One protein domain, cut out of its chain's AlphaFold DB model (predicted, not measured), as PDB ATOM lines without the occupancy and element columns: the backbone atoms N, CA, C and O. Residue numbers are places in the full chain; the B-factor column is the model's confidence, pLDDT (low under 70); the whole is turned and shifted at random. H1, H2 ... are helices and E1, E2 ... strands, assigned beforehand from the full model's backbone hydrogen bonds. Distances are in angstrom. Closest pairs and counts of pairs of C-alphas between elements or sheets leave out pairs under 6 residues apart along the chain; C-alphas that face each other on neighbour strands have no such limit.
ATOM      1  N   PHE A 167     186.905 206.508 136.432       73.31
ATOM      2  CA  PHE A 167     185.600 205.826 136.452       73.31
ATOM      3  C   PHE A 167     185.546 204.635 137.421       73.31
ATOM      4  O   PHE A 167     184.465 204.178 137.802       73.31
ATOM      5  N   SER A 168     186.711 204.131 137.836       76.62
ATOM      6  CA  SER A 168     186.840 202.972 138.721       76.62
ATOM      7  C   SER A 168     187.258 203.319 140.156       76.62
ATOM      8  O   SER A 168     187.350 202.406 140.981       76.62
ATOM      9  N   ALA A 169     187.465 204.602 140.478       75.12
ATOM     10  CA  ALA A 169     188.016 205.075 141.752       75.12
ATOM     11  C   ALA A 169     186.969 205.047 142.876       75.12
ATOM     12  O   ALA A 169     186.448 206.077 143.295       75.12
ATOM     13  N   ARG A 170     186.590 203.849 143.329       83.88
ATOM     14  CA  ARG A 170     185.384 203.649 144.151       83.88
ATOM     15  C   ARG A 170     185.563 202.753 145.366       83.88
ATOM     16  O   ARG A 170     184.577 202.454 146.043       83.88
ATOM     17  N   TYR A 171     186.785 202.310 145.634       87.56
ATOM     18  CA  TYR A 171     187.086 201.420 146.747       87.56
ATOM     19  C   TYR A 171     187.989 202.097 147.766       87.56
ATOM     20  O   TYR A 171     188.932 202.792 147.407       87.56
ATOM     21  N   SER A 172     187.741 201.831 149.040       90.88
ATOM     22  CA  SER A 172     188.674 202.128 150.120       90.88
ATOM     23  C   SER A 172     189.194 200.813 150.677       90.88
ATOM     24  O   SER A 172     188.402 199.935 151.025       90.88
ATOM     25  N   ILE A 173     190.515 200.665 150.740       91.19
ATOM     26  CA  ILE A 173     191.163 199.445 151.226       91.19
ATOM     27  C   ILE A 173     191.824 199.737 152.563       91.19
ATOM     28  O   ILE A 173     192.725 200.573 152.660       91.19
ATOM     29  N   GLU A 174     191.380 199.032 153.596       93.31
ATOM     30  CA  GLU A 174     192.023 199.051 154.899       93.31
ATOM     31  C   GLU A 174     193.099 197.968 154.938       93.31
ATOM     32  O   GLU A 174     192.817 196.775 154.802       93.31
ATOM     33  N   THR A 175     194.346 198.387 155.124       92.44
ATOM     34  CA  THR A 175     195.481 197.481 155.319       92.44
ATOM     35  C   THR A 175     195.873 197.424 156.791       92.44
ATOM     36  O   THR A 175     195.449 198.248 157.602       92.44
ATOM     37  N   ASN A 176     196.771 196.507 157.143       90.81
ATOM     38  CA  ASN A 176     197.353 196.449 158.487       90.81
ATOM     39  C   ASN A 176     198.069 197.742 158.914       90.81
ATOM     40  O   ASN A 176     198.213 197.980 160.110       90.81
ATOM     41  N   LYS A 177     198.510 198.572 157.958       89.62
ATOM     42  CA  LYS A 177     199.288 199.794 158.221       89.62
ATOM     43  C   LYS A 177     198.469 201.074 158.073       89.62
ATOM     44  O   LYS A 177     198.697 202.028 158.808       89.62
ATOM     45  N   LYS A 178     197.578 201.130 157.082       91.31
ATOM     46  CA  LYS A 178     196.853 202.354 156.708       91.31
ATOM     47  C   LYS A 178     195.556 202.069 155.958       91.31
ATOM     48  O   LYS A 178     195.447 201.062 155.256       91.31
ATOM     49  N   LEU A 179     194.627 203.017 156.034       89.44
ATOM     50  CA  LEU A 179     193.498 203.120 155.116       89.44
ATOM     51  C   LEU A 179     193.945 203.857 153.852       89.44
ATOM     52  O   LEU A 179     194.515 204.945 153.935       89.44
ATOM     53  N   ILE A 180     193.679 203.268 152.690       88.62
ATOM     54  CA  ILE A 180     193.924 203.896 151.393       88.62
ATOM     55  C   ILE A 180     192.561 204.142 150.733       88.62
ATOM     56  O   ILE A 180     191.933 203.184 150.272       88.62
ATOM     57  N   PRO A 181     192.053 205.388 150.747       88.50
ATOM     58  CA  PRO A 181     190.732 205.694 150.220       88.50
ATOM     59  C   PRO A 181     190.744 205.891 148.700       88.50
ATOM     60  O   PRO A 181     191.746 206.326 148.135       88.50
ATOM     61  N   CYS A 182     189.593 205.646 148.070       85.75
ATOM     62  CA  CYS A 182     189.294 206.045 146.689       85.75
ATOM     63  C   CYS A 182     190.308 205.569 145.638       85.75
ATOM     64  O   CYS A 182     190.859 206.339 144.852       85.75
ATOM     65  N   LEU A 183     190.513 204.258 145.634       89.81
ATOM     66  CA  LEU A 183     191.320 203.508 144.688       89.81
ATOM     67  C   LEU A 183     190.440 202.806 143.654       89.81
ATOM     68  O   LEU A 183     189.273 202.480 143.915       89.81
ATOM     69  N   SER A 184     191.044 202.471 142.518       89.25
ATOM     70  CA  SER A 184     190.458 201.534 141.564       89.25
ATOM     71  C   SER A 184     191.071 200.148 141.735       89.25
ATOM     72  O   SER A 184     192.290 200.004 141.718       89.25
ATOM     73  N   VAL A 185     190.246 199.110 141.877       88.50
ATOM     74  CA  VAL A 185     190.728 197.719 141.833       88.50
ATOM     75  C   VAL A 185     190.817 197.296 140.370       88.50
ATOM     76  O   VAL A 185     189.804 197.252 139.677       88.50
ATOM     77  N   ILE A 186     192.031 197.008 139.912       87.69
ATOM     78  CA  ILE A 186     192.343 196.653 138.518       87.69
ATOM     79  C   ILE A 186     192.170 195.142 138.295       87.69
ATOM     80  O   ILE A 186     191.788 194.684 137.222       87.69
ATOM     81  N   GLY A 187     192.437 194.345 139.329       87.00
ATOM     82  CA  GLY A 187     192.299 192.895 139.294       87.00
ATOM     83  C   GLY A 187     192.784 192.255 140.588       87.00
ATOM     84  O   GLY A 187     193.263 192.937 141.494       87.00
ATOM     85  N   ALA A 188     192.684 190.934 140.677       89.12
ATOM     86  CA  ALA A 188     193.206 190.179 141.808       89.12
ATOM     87  C   ALA A 188     193.714 188.812 141.349       89.12
ATOM     88  O   ALA A 188     193.086 188.166 140.513       89.12
ATOM     89  N   THR A 189     194.828 188.375 141.927       91.62
ATOM     90  CA  THR A 189     195.305 186.989 141.854       91.62
ATOM     91  C   THR A 189     194.850 186.232 143.091       91.62
ATOM     92  O   THR A 189     194.192 186.788 143.973       91.62
ATOM     93  N   SER A 190     195.222 184.963 143.203       89.50
ATOM     94  CA  SER A 190     195.149 184.192 144.442       89.50
ATOM     95  C   SER A 190     195.758 184.938 145.638       89.50
ATOM     96  O   SER A 190     195.125 184.976 146.694       89.50
ATOM     97  N   SER A 191     196.899 185.610 145.451       91.50
ATOM     98  CA  SER A 191     197.731 186.153 146.538       91.50
ATOM     99  C   SER A 191     197.742 187.682 146.642       91.50
ATOM    100  O   SER A 191     197.974 188.212 147.728       91.50
ATOM    101  N   TYR A 192     197.451 188.400 145.557       93.31
ATOM    102  CA  TYR A 192     197.545 189.861 145.486       93.31
ATOM    103  C   TYR A 192     196.254 190.501 144.974       93.31
ATOM    104  O   TYR A 192     195.488 189.899 144.222       93.31
ATOM    105  N   VAL A 193     196.028 191.752 145.366       92.12
ATOM    106  CA  VAL A 193     195.039 192.653 144.767       92.12
ATOM    107  C   VAL A 193     195.795 193.785 144.092       92.12
ATOM    108  O   VAL A 193     196.599 194.467 144.727       92.12
ATOM    109  N   PHE A 194     195.538 193.990 142.807       91.75
ATOM    110  CA  PHE A 194     196.124 195.084 142.052       91.75
ATOM    111  C   PHE A 194     195.221 196.298 142.123       91.75
ATOM    112  O   PHE A 194     194.021 196.222 141.838       91.75
ATOM    113  N   ILE A 195     195.818 197.426 142.470       91.88
ATOM    114  CA  ILE A 195     195.123 198.689 142.621       91.88
ATOM    115  C   ILE A 195     195.786 199.773 141.788       91.88
ATOM    116  O   ILE A 195     196.995 199.763 141.561       91.88
ATOM    117  N   TRP A 196     194.973 200.722 141.358       90.94
ATOM    118  CA  TRP A 196     195.399 201.975 140.770       90.94
ATOM    119  C   TRP A 196     195.113 203.077 141.782       90.94
ATOM    120  O   TRP A 196     193.961 203.278 142.182       90.94
ATOM    121  N   ASP A 197     196.166 203.762 142.218       87.56
ATOM    122  CA  ASP A 197     196.034 204.952 143.041       87.56
ATOM    123  C   ASP A 197     195.801 206.155 142.134       87.56
ATOM    124  O   ASP A 197     196.703 206.660 141.465       87.56
ATOM    125  N   ASP A 198     194.563 206.637 142.119       79.00
ATOM    126  CA  ASP A 198     194.177 207.752 141.274       79.00
ATOM    127  C   ASP A 198     194.792 209.089 141.694       79.00
ATOM    128  O   ASP A 198     194.809 210.023 140.884       79.00
ATOM    129  N   LYS A 199     195.272 209.223 142.934       81.50
ATOM    130  CA  LYS A 199     195.942 210.431 143.426       81.50
ATOM    131  C   LYS A 199     197.392 210.475 142.960       81.50
ATOM    132  O   LYS A 199     197.820 211.505 142.452       81.50
ATOM    133  N   THR A 200     198.129 209.379 143.121       85.50
ATOM    134  CA  THR A 200     199.546 209.305 142.720       85.50
ATOM    135  C   THR A 200     199.734 208.896 141.260       85.50
ATOM    136  O   THR A 200     200.827 209.057 140.723       85.50
ATOM    137  N   LYS A 201     198.670 208.410 140.607       85.06
ATOM    138  CA  LYS A 201     198.684 207.829 139.256       85.06
ATOM    139  C   LYS A 201     199.697 206.689 139.140       85.06
ATOM    140  O   LYS A 201     200.353 206.530 138.113       85.06
ATOM    141  N   MET A 202     199.809 205.901 140.209       88.81
ATOM    142  CA  MET A 202     200.694 204.746 140.283       88.81
ATOM    143  C   MET A 202     199.894 203.464 140.518       88.81
ATOM    144  O   MET A 202     198.969 203.444 141.338       88.81
ATOM    145  N   PRO A 203     200.249 202.367 139.831       91.62
ATOM    146  CA  PRO A 203     199.726 201.061 140.172       91.62
ATOM    147  C   PRO A 203     200.429 200.523 141.427       91.62
ATOM    148  O   PRO A 203     201.578 200.857 141.714       91.62
ATOM    149  N   SER A 204     199.774 199.629 142.158       91.50
ATOM    150  CA  SER A 204     200.445 198.819 143.176       91.50
ATOM    151  C   SER A 204     199.779 197.458 143.339       91.50
ATOM    152  O   SER A 204     198.603 197.277 143.024       91.50
ATOM    153  N   ALA A 205     200.553 196.484 143.813       92.94
ATOM    154  CA  ALA A 205     200.074 195.153 144.157       92.94
ATOM    155  C   ALA A 205     200.101 195.006 145.681       92.94
ATOM    156  O   ALA A 205     201.162 195.063 146.299       92.94
ATOM    157  N   LEU A 206     198.930 194.834 146.288       92.81
ATOM    158  CA  LEU A 206     198.783 194.636 147.725       92.81
ATOM    159  C   LEU A 206     198.650 193.141 148.031       92.81
ATOM    160  O   LEU A 206     197.747 192.501 147.482       92.81
ATOM    161  N   PRO A 207     199.494 192.562 148.903       94.00
ATOM    162  CA  PRO A 207     199.309 191.189 149.348       94.00
ATOM    163  C   PRO A 207     197.977 191.060 150.088       94.00
ATOM    164  O   PRO A 207     197.710 191.814 151.024       94.00
ATOM    165  N   LYS A 208     197.149 190.076 149.728       93.69
ATOM    166  CA  LYS A 208     195.873 189.824 150.416       93.69
ATOM    167  C   LYS A 208     195.999 189.650 151.933       93.69
ATOM    168  O   LYS A 208     195.130 190.171 152.623       93.69
ATOM    169  N   PRO A 209     197.050 189.005 152.483       94.38
ATOM    170  CA  PRO A 209     197.224 188.912 153.935       94.38
ATOM    171  C   PRO A 209     197.392 190.267 154.640       94.38
ATOM    172  O   PRO A 209     197.178 190.367 155.846       94.38
ATOM    173  N   GLU A 210     197.788 191.317 153.913       93.62
ATOM    174  CA  GLU A 210     197.906 192.668 154.466       93.62
ATOM    175  C   GLU A 210     196.586 193.451 154.435       93.62
ATOM    176  O   GLU A 210     196.504 194.517 155.050       93.62
ATOM    177  N   ILE A 211     195.570 192.944 153.730       94.06
ATOM    178  CA  ILE A 211     194.270 193.589 153.546       94.06
ATOM    179  C   ILE A 211     193.305 193.099 154.625       94.06
ATOM    180  O   ILE A 211     193.003 191.911 154.712       94.06
ATOM    181  N   LYS A 212     192.773 194.031 155.416       94.06
ATOM    182  CA  LYS A 212     191.718 193.759 156.399       94.06
ATOM    183  C   LYS A 212     190.343 193.815 155.755       94.06
ATOM    184  O   LYS A 212     189.550 192.892 155.908       94.06
ATOM    185  N   THR A 213     190.058 194.907 155.046       92.31
ATOM    186  CA  THR A 213     188.749 195.150 154.433       92.31
ATOM    187  C   THR A 213     188.881 195.889 153.101       92.31
ATOM    188  O   THR A 213     189.810 196.669 152.883       92.31
ATOM    189  N   ILE A 214     187.936 195.626 152.196       91.00
ATOM    190  CA  ILE A 214     187.754 196.360 150.940       91.00
ATOM    191  C   ILE A 214     186.315 196.861 150.934       91.00
ATOM    192  O   ILE A 214     185.381 196.067 150.834       91.00
ATOM    193  N   ASN A 215     186.141 198.175 151.031       90.94
ATOM    194  CA  ASN A 215     184.832 198.806 151.115       90.94
ATOM    195  C   ASN A 215     184.517 199.550 149.820       90.94
ATOM    196  O   ASN A 215     185.324 200.344 149.338       90.94
ATOM    197  N   LEU A 216     183.329 199.312 149.271       89.31
ATOM    198  CA  LEU A 216     182.798 200.097 148.161       89.31
ATOM    199  C   LEU A 216     182.267 201.427 148.708       89.31
ATOM    200  O   LEU A 216     181.299 201.436 149.465       89.31
ATOM    201  N   VAL A 217     182.889 202.541 148.324       90.19
ATOM    202  CA  VAL A 217     182.508 203.888 148.787       90.19
ATOM    203  C   VAL A 217     181.632 204.636 147.783       90.19
ATOM    204  O   VAL A 217     180.747 205.399 148.171       90.19
ATOM    205  N   VAL A 218     181.802 204.360 146.488       88.25
ATOM    206  CA  VAL A 218     180.977 204.920 145.408       88.25
ATOM    207  C   VAL A 218     180.350 203.759 144.622       88.25
ATOM    208  O   VAL A 218     181.040 202.786 144.322       88.25
ATOM    209  N   PRO A 219     179.042 203.788 144.302       85.12
ATOM    210  CA  PRO A 219     178.418 202.733 143.504       85.12
ATOM    211  C   PRO A 219     179.045 202.643 142.100       85.12
ATOM    212  O   PRO A 219     179.732 203.570 141.670       85.12
ATOM    213  N   PRO A 220     178.830 201.551 141.350       82.75
ATOM    214  CA  PRO A 220     179.273 201.488 139.962       82.75
ATOM    215  C   PRO A 220     178.625 202.593 139.106       82.75
ATOM    216  O   PRO A 220     177.496 202.999 139.400       82.75
ATOM    217  N   PRO A 221     179.315 203.069 138.050       83.38
ATOM    218  CA  PRO A 221     178.747 204.041 137.126       83.38
ATOM    219  C   PRO A 221     177.466 203.489 136.478       83.38
ATOM    220  O   PRO A 221     177.395 202.287 136.190       83.38
ATOM    221  N   PRO A 222     176.445 204.331 136.246       80.25
ATOM    222  CA  PRO A 222     175.218 203.906 135.583       80.25
ATOM    223  C   PRO A 222     175.517 203.333 134.193       80.25
ATOM    224  O   PRO A 222     176.237 203.927 133.393       80.25
ATOM    225  N   SER A 223     174.945 202.165 133.893       70.50
ATOM    226  CA  SER A 223     175.076 201.533 132.579       70.50
ATOM    227  C   SER A 223     174.061 202.100 131.585       70.50
ATOM    228  O   SER A 223     172.882 202.249 131.908       70.50
ATOM    229  N   ASN A 224     174.470 202.256 130.323       62.59
ATOM    230  CA  ASN A 224     173.587 202.603 129.192       62.59
ATOM    231  C   ASN A 224     172.475 201.561 128.941       62.59
ATOM    232  O   ASN A 224     171.562 201.770 128.134       62.59
ATOM    233  N   ARG A 225     172.561 200.402 129.610       56.38
ATOM    234  CA  ARG A 225     171.574 199.317 129.564       56.38
ATOM    235  C   ARG A 225     170.395 199.519 130.519       56.38
ATOM    236  O   ARG A 225     169.563 198.622 130.614       56.38
ATOM    237  N   ALA A 226     170.296 200.663 131.202       55.75
ATOM    238  CA  ALA A 226     169.115 200.977 131.997       55.75
ATOM    239  C   ALA A 226     167.839 200.855 131.130       55.75
ATOM    240  O   ALA A 226     167.824 201.350 129.991       55.75
ATOM    241  N   PRO A 227     166.791 200.161 131.615       54.81
ATOM    242  CA  PRO A 227     165.554 200.000 130.865       54.81
ATOM    243  C   PRO A 227     164.953 201.376 130.566       54.81
ATOM    244  O   PRO A 227     164.952 202.265 131.416       54.81
ATOM    245  N   SER A 228     164.464 201.566 129.337       54.06
ATOM    246  CA  SER A 228     163.779 202.809 128.979       54.06
ATOM    247  C   SER A 228     162.496 202.911 129.804       54.06
ATOM    248  O   SER A 228     161.672 201.993 129.725       54.06
ATOM    249  N   PRO A 229     162.281 204.002 130.558       58.06
ATOM    250  CA  PRO A 229     160.978 204.256 131.139       58.06
ATOM    251  C   PRO A 229     159.986 204.460 129.985       58.06
ATOM    252  O   PRO A 229     160.003 205.475 129.286       58.06
ATOM    253  N   ASN A 230     159.142 203.454 129.761       66.19
ATOM    254  CA  ASN A 230     158.048 203.446 128.787       66.19
ATOM    255  C   ASN A 230     158.460 203.563 127.303       66.19
ATOM    256  O   ASN A 230     157.686 204.065 126.492       66.19
ATOM    257  N   GLY A 231     159.662 203.111 126.929       65.38
ATOM    258  CA  GLY A 231     160.088 202.998 125.523       65.38
ATOM    259  C   GLY A 231     160.432 204.318 124.813       65.38
ATOM    260  O   GLY A 231     160.789 204.298 123.637       65.38
ATOM    261  N   ASN A 232     160.365 205.468 125.494       79.12
ATOM    262  CA  ASN A 232     160.739 206.755 124.910       79.12
ATOM    263  C   ASN A 232     162.255 206.989 125.039       79.12
ATOM    264  O   ASN A 232     162.783 207.151 126.143       79.12
ATOM    265  N   TYR A 233     162.948 207.034 123.898       79.50
ATOM    266  CA  TYR A 233     164.396 207.250 123.826       79.50
ATOM    267  C   TYR A 233     164.836 208.569 124.474       79.50
ATOM    268  O   TYR A 233     165.792 208.575 125.242       79.50
ATOM    269  N   LYS A 234     164.104 209.670 124.254       82.62
ATOM    270  CA  LYS A 234     164.455 210.982 124.817       82.62
ATOM    271  C   LYS A 234     164.429 210.967 126.348       82.62
ATOM    272  O   LYS A 234     165.389 211.389 126.981       82.62
ATOM    273  N   LYS A 235     163.385 210.371 126.936       81.19
ATOM    274  CA  LYS A 235     163.280 210.198 128.397       81.19
ATOM    275  C   LYS A 235     164.363 209.280 128.960       81.19
ATOM    276  O   LYS A 235     164.813 209.484 130.081       81.19
ATOM    277  N   LYS A 236     164.788 208.267 128.194       81.62
ATOM    278  CA  LYS A 236     165.919 207.410 128.576       81.62
ATOM    279  C   LYS A 236     167.217 208.219 128.645       81.62
ATOM    280  O   LYS A 236     167.938 208.083 129.625       81.62
ATOM    281  N   VAL A 237     167.494 209.047 127.636       83.00
ATOM    282  CA  VAL A 237     168.699 209.893 127.590       83.00
ATOM    283  C   VAL A 237     168.695 210.920 128.725       83.00
ATOM    284  O   VAL A 237     169.702 211.059 129.410       83.00
ATOM    285  N   GLU A 238     167.563 211.581 128.982       85.38
ATOM    286  CA  GLU A 238     167.411 212.527 130.101       85.38
ATOM    287  C   GLU A 238     167.666 211.850 131.456       85.38
ATOM    288  O   GLU A 238     168.533 212.290 132.208       85.38
ATOM    289  N   LEU A 239     167.006 210.716 131.730       84.75
ATOM    290  CA  LEU A 239     167.223 209.948 132.960       84.75
ATOM    291  C   LEU A 239     168.680 209.486 133.096       84.75
ATOM    292  O   LEU A 239     169.248 209.498 134.187       84.75
ATOM    293  N   GLN A 240     169.296 209.064 131.993       85.31
ATOM    294  CA  GLN A 240     170.686 208.642 131.994       85.31
ATOM    295  C   GLN A 240     171.622 209.804 132.343       85.31
ATOM    296  O   GLN A 240     172.526 209.610 133.152       85.31
ATOM    297  N   ARG A 241     171.376 211.005 131.805       86.56
ATOM    298  CA  ARG A 241     172.144 212.213 132.128       86.56
ATOM    299  C   ARG A 241     172.023 212.573 133.607       86.56
ATOM    300  O   ARG A 241     173.036 212.781 134.263       86.56
ATOM    301  N   GLU A 242     170.813 212.535 134.163       88.19
ATOM    302  CA  GLU A 242     170.591 212.781 135.594       88.19
ATOM    303  C   GLU A 242     171.320 211.765 136.486       88.19
ATOM    304  O   GLU A 242     171.896 212.122 137.515       88.19
ATOM    305  N   LEU A 243     171.294 210.479 136.116       88.38
ATOM    306  CA  LEU A 243     172.010 209.433 136.850       88.38
ATOM    307  C   LEU A 243     173.527 209.622 136.759       88.38
ATOM    308  O   LEU A 243     174.220 209.428 137.758       88.38
ATOM    309  N   GLN A 244     174.035 209.997 135.585       88.69
ATOM    310  CA  GLN A 244     175.447 210.296 135.355       88.69
ATOM    311  C   GLN A 244     175.907 211.497 136.187       88.69
ATOM    312  O   GLN A 244     176.935 211.405 136.851       88.69
ATOM    313  N   GLU A 245     175.129 212.580 136.224       89.56
ATOM    314  CA  GLU A 245     175.415 213.765 137.040       89.56
ATOM    315  C   GLU A 245     175.405 213.439 138.536       89.56
ATOM    316  O   GLU A 245     176.370 213.740 139.237       89.56
ATOM    317  N   LYS A 246     174.366 212.751 139.032       90.06
ATOM    318  CA  LYS A 246     174.291 212.321 140.442       90.06
ATOM    319  C   LYS A 246     175.473 211.442 140.833       90.06
ATOM    320  O   LYS A 246     176.024 211.586 141.924       90.06
ATOM    321  N   TRP A 247     175.857 210.526 139.949       90.81
ATOM    322  CA  TRP A 247     176.998 209.651 140.174       90.81
ATOM    323  C   TRP A 247     178.315 210.433 140.202       90.81
ATOM    324  O   TRP A 247     179.088 210.273 141.146       90.81
ATOM    325  N   SER A 248     178.540 211.316 139.222       90.00
ATOM    326  CA  SER A 248     179.731 212.168 139.157       90.00
ATOM    327  C   SER A 248     179.858 213.067 140.381       90.00
ATOM    328  O   SER A 248     180.942 213.163 140.944       90.00
ATOM    329  N   SER A 249     178.760 213.669 140.843       90.69
ATOM    330  CA  SER A 249     178.762 214.490 142.057       90.69
ATOM    331  C   SER A 249     179.146 213.680 143.292       90.69
ATOM    332  O   SER A 249     179.967 214.130 144.085       90.69
ATOM    333  N   LYS A 250     178.625 212.453 143.437       90.75
ATOM    334  CA  LYS A 250     179.000 211.570 144.552       90.75
ATOM    335  C   LYS A 250     180.475 211.165 144.499       90.75
ATOM    336  O   LYS A 250     181.120 211.076 145.545       90.75
ATOM    337  N   LEU A 251     181.002 210.902 143.302       89.00
ATOM    338  CA  LEU A 251     182.418 210.605 143.097       89.00
ATOM    339  C   LEU A 251     183.299 211.808 143.469       89.00
ATOM    340  O   LEU A 251     184.293 211.636 144.171       89.00
ATOM    341  N   GLU A 252     182.922 213.015 143.057       89.19
ATOM    342  CA  GLU A 252     183.641 214.248 143.392       89.19
ATOM    343  C   GLU A 252     183.614 214.521 144.906       89.19
ATOM    344  O   GLU A 252     184.645 214.814 145.506       89.19
ATOM    345  N   GLU A 253     182.458 214.354 145.549       89.62
ATOM    346  CA  GLU A 253     182.290 214.565 146.991       89.62
ATOM    347  C   GLU A 253     183.093 213.552 147.820       89.62
ATOM    348  O   GLU A 253     183.786 213.925 148.764       89.62
ATOM    349  N   THR A 254     183.020 212.268 147.457       87.19
ATOM    350  CA  THR A 254     183.621 211.184 148.249       87.19
ATOM    351  C   THR A 254     185.103 210.996 147.938       87.19
ATOM    352  O   THR A 254     185.892 210.679 148.825       87.19
ATOM    353  N   CYS A 255     185.476 211.144 146.667       85.81
ATOM    354  CA  CYS A 255     186.788 210.767 146.154       85.81
ATOM    355  C   CYS A 255     187.572 211.913 145.519       85.81
ATOM    356  O   CYS A 255     188.727 211.696 145.145       85.81
ATOM    357  N   HIS A 256     187.001 213.119 145.425       86.12
ATOM    358  CA  HIS A 256     187.644 214.289 144.813       86.12
ATOM    359  C   HIS A 256     188.141 213.983 143.391       86.12
ATOM    360  O   HIS A 256     189.282 214.283 143.016       86.12
TER     361      HIS A 256
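This is residues 167 to 256 of the 264 residues of an uncharacterized protein of Aeromonas salmonicida (UniProt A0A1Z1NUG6). A strongly twisted sheet, E4 E3 E2 E1 E5, all antiparallel, makes a head; a long link runs out from it, and H1 returns as a long arm. The 90 residues printed, with five named strands then one helix, are mixed in class. The whole is loose, radius of gyration of the C-alphas 16.4 A, spanning 50 by 27 by 21 A.

Find C-alpha 171 at (187.086, 201.420, 146.747), where E1, residues 171 to 175, begins. E2, 179 to 188, E3, 192 to 197, E4, 202 to 207, and E5, 211 to 216, follow. H1, residues 233 to 255, runs 31.8 A to C-alpha 255 at (186.788, 210.767, 146.154).

E1 to E4 form a meander, each strand the antiparallel neighbour of the one before; look within hydrogen-bond range for N 180 and O 173, 2.9 A, N 186 and O 194, 2.9 A, and N 195 and O 204, 2.8 A. E2 bends by 95 degrees at residue 182. E5 is antiparallel to E1, with N 172 and O 215 at 2.9 A. H1, every O i to N i+4 pair within range, only grazes the sheet; its closest C-alphas to E2 are Cys 255 and Cys 182, 5.4 A.

The printed part has no cut. The link from E5 to H1 is long, and pLDDT is under 70 at residues 224 to 231.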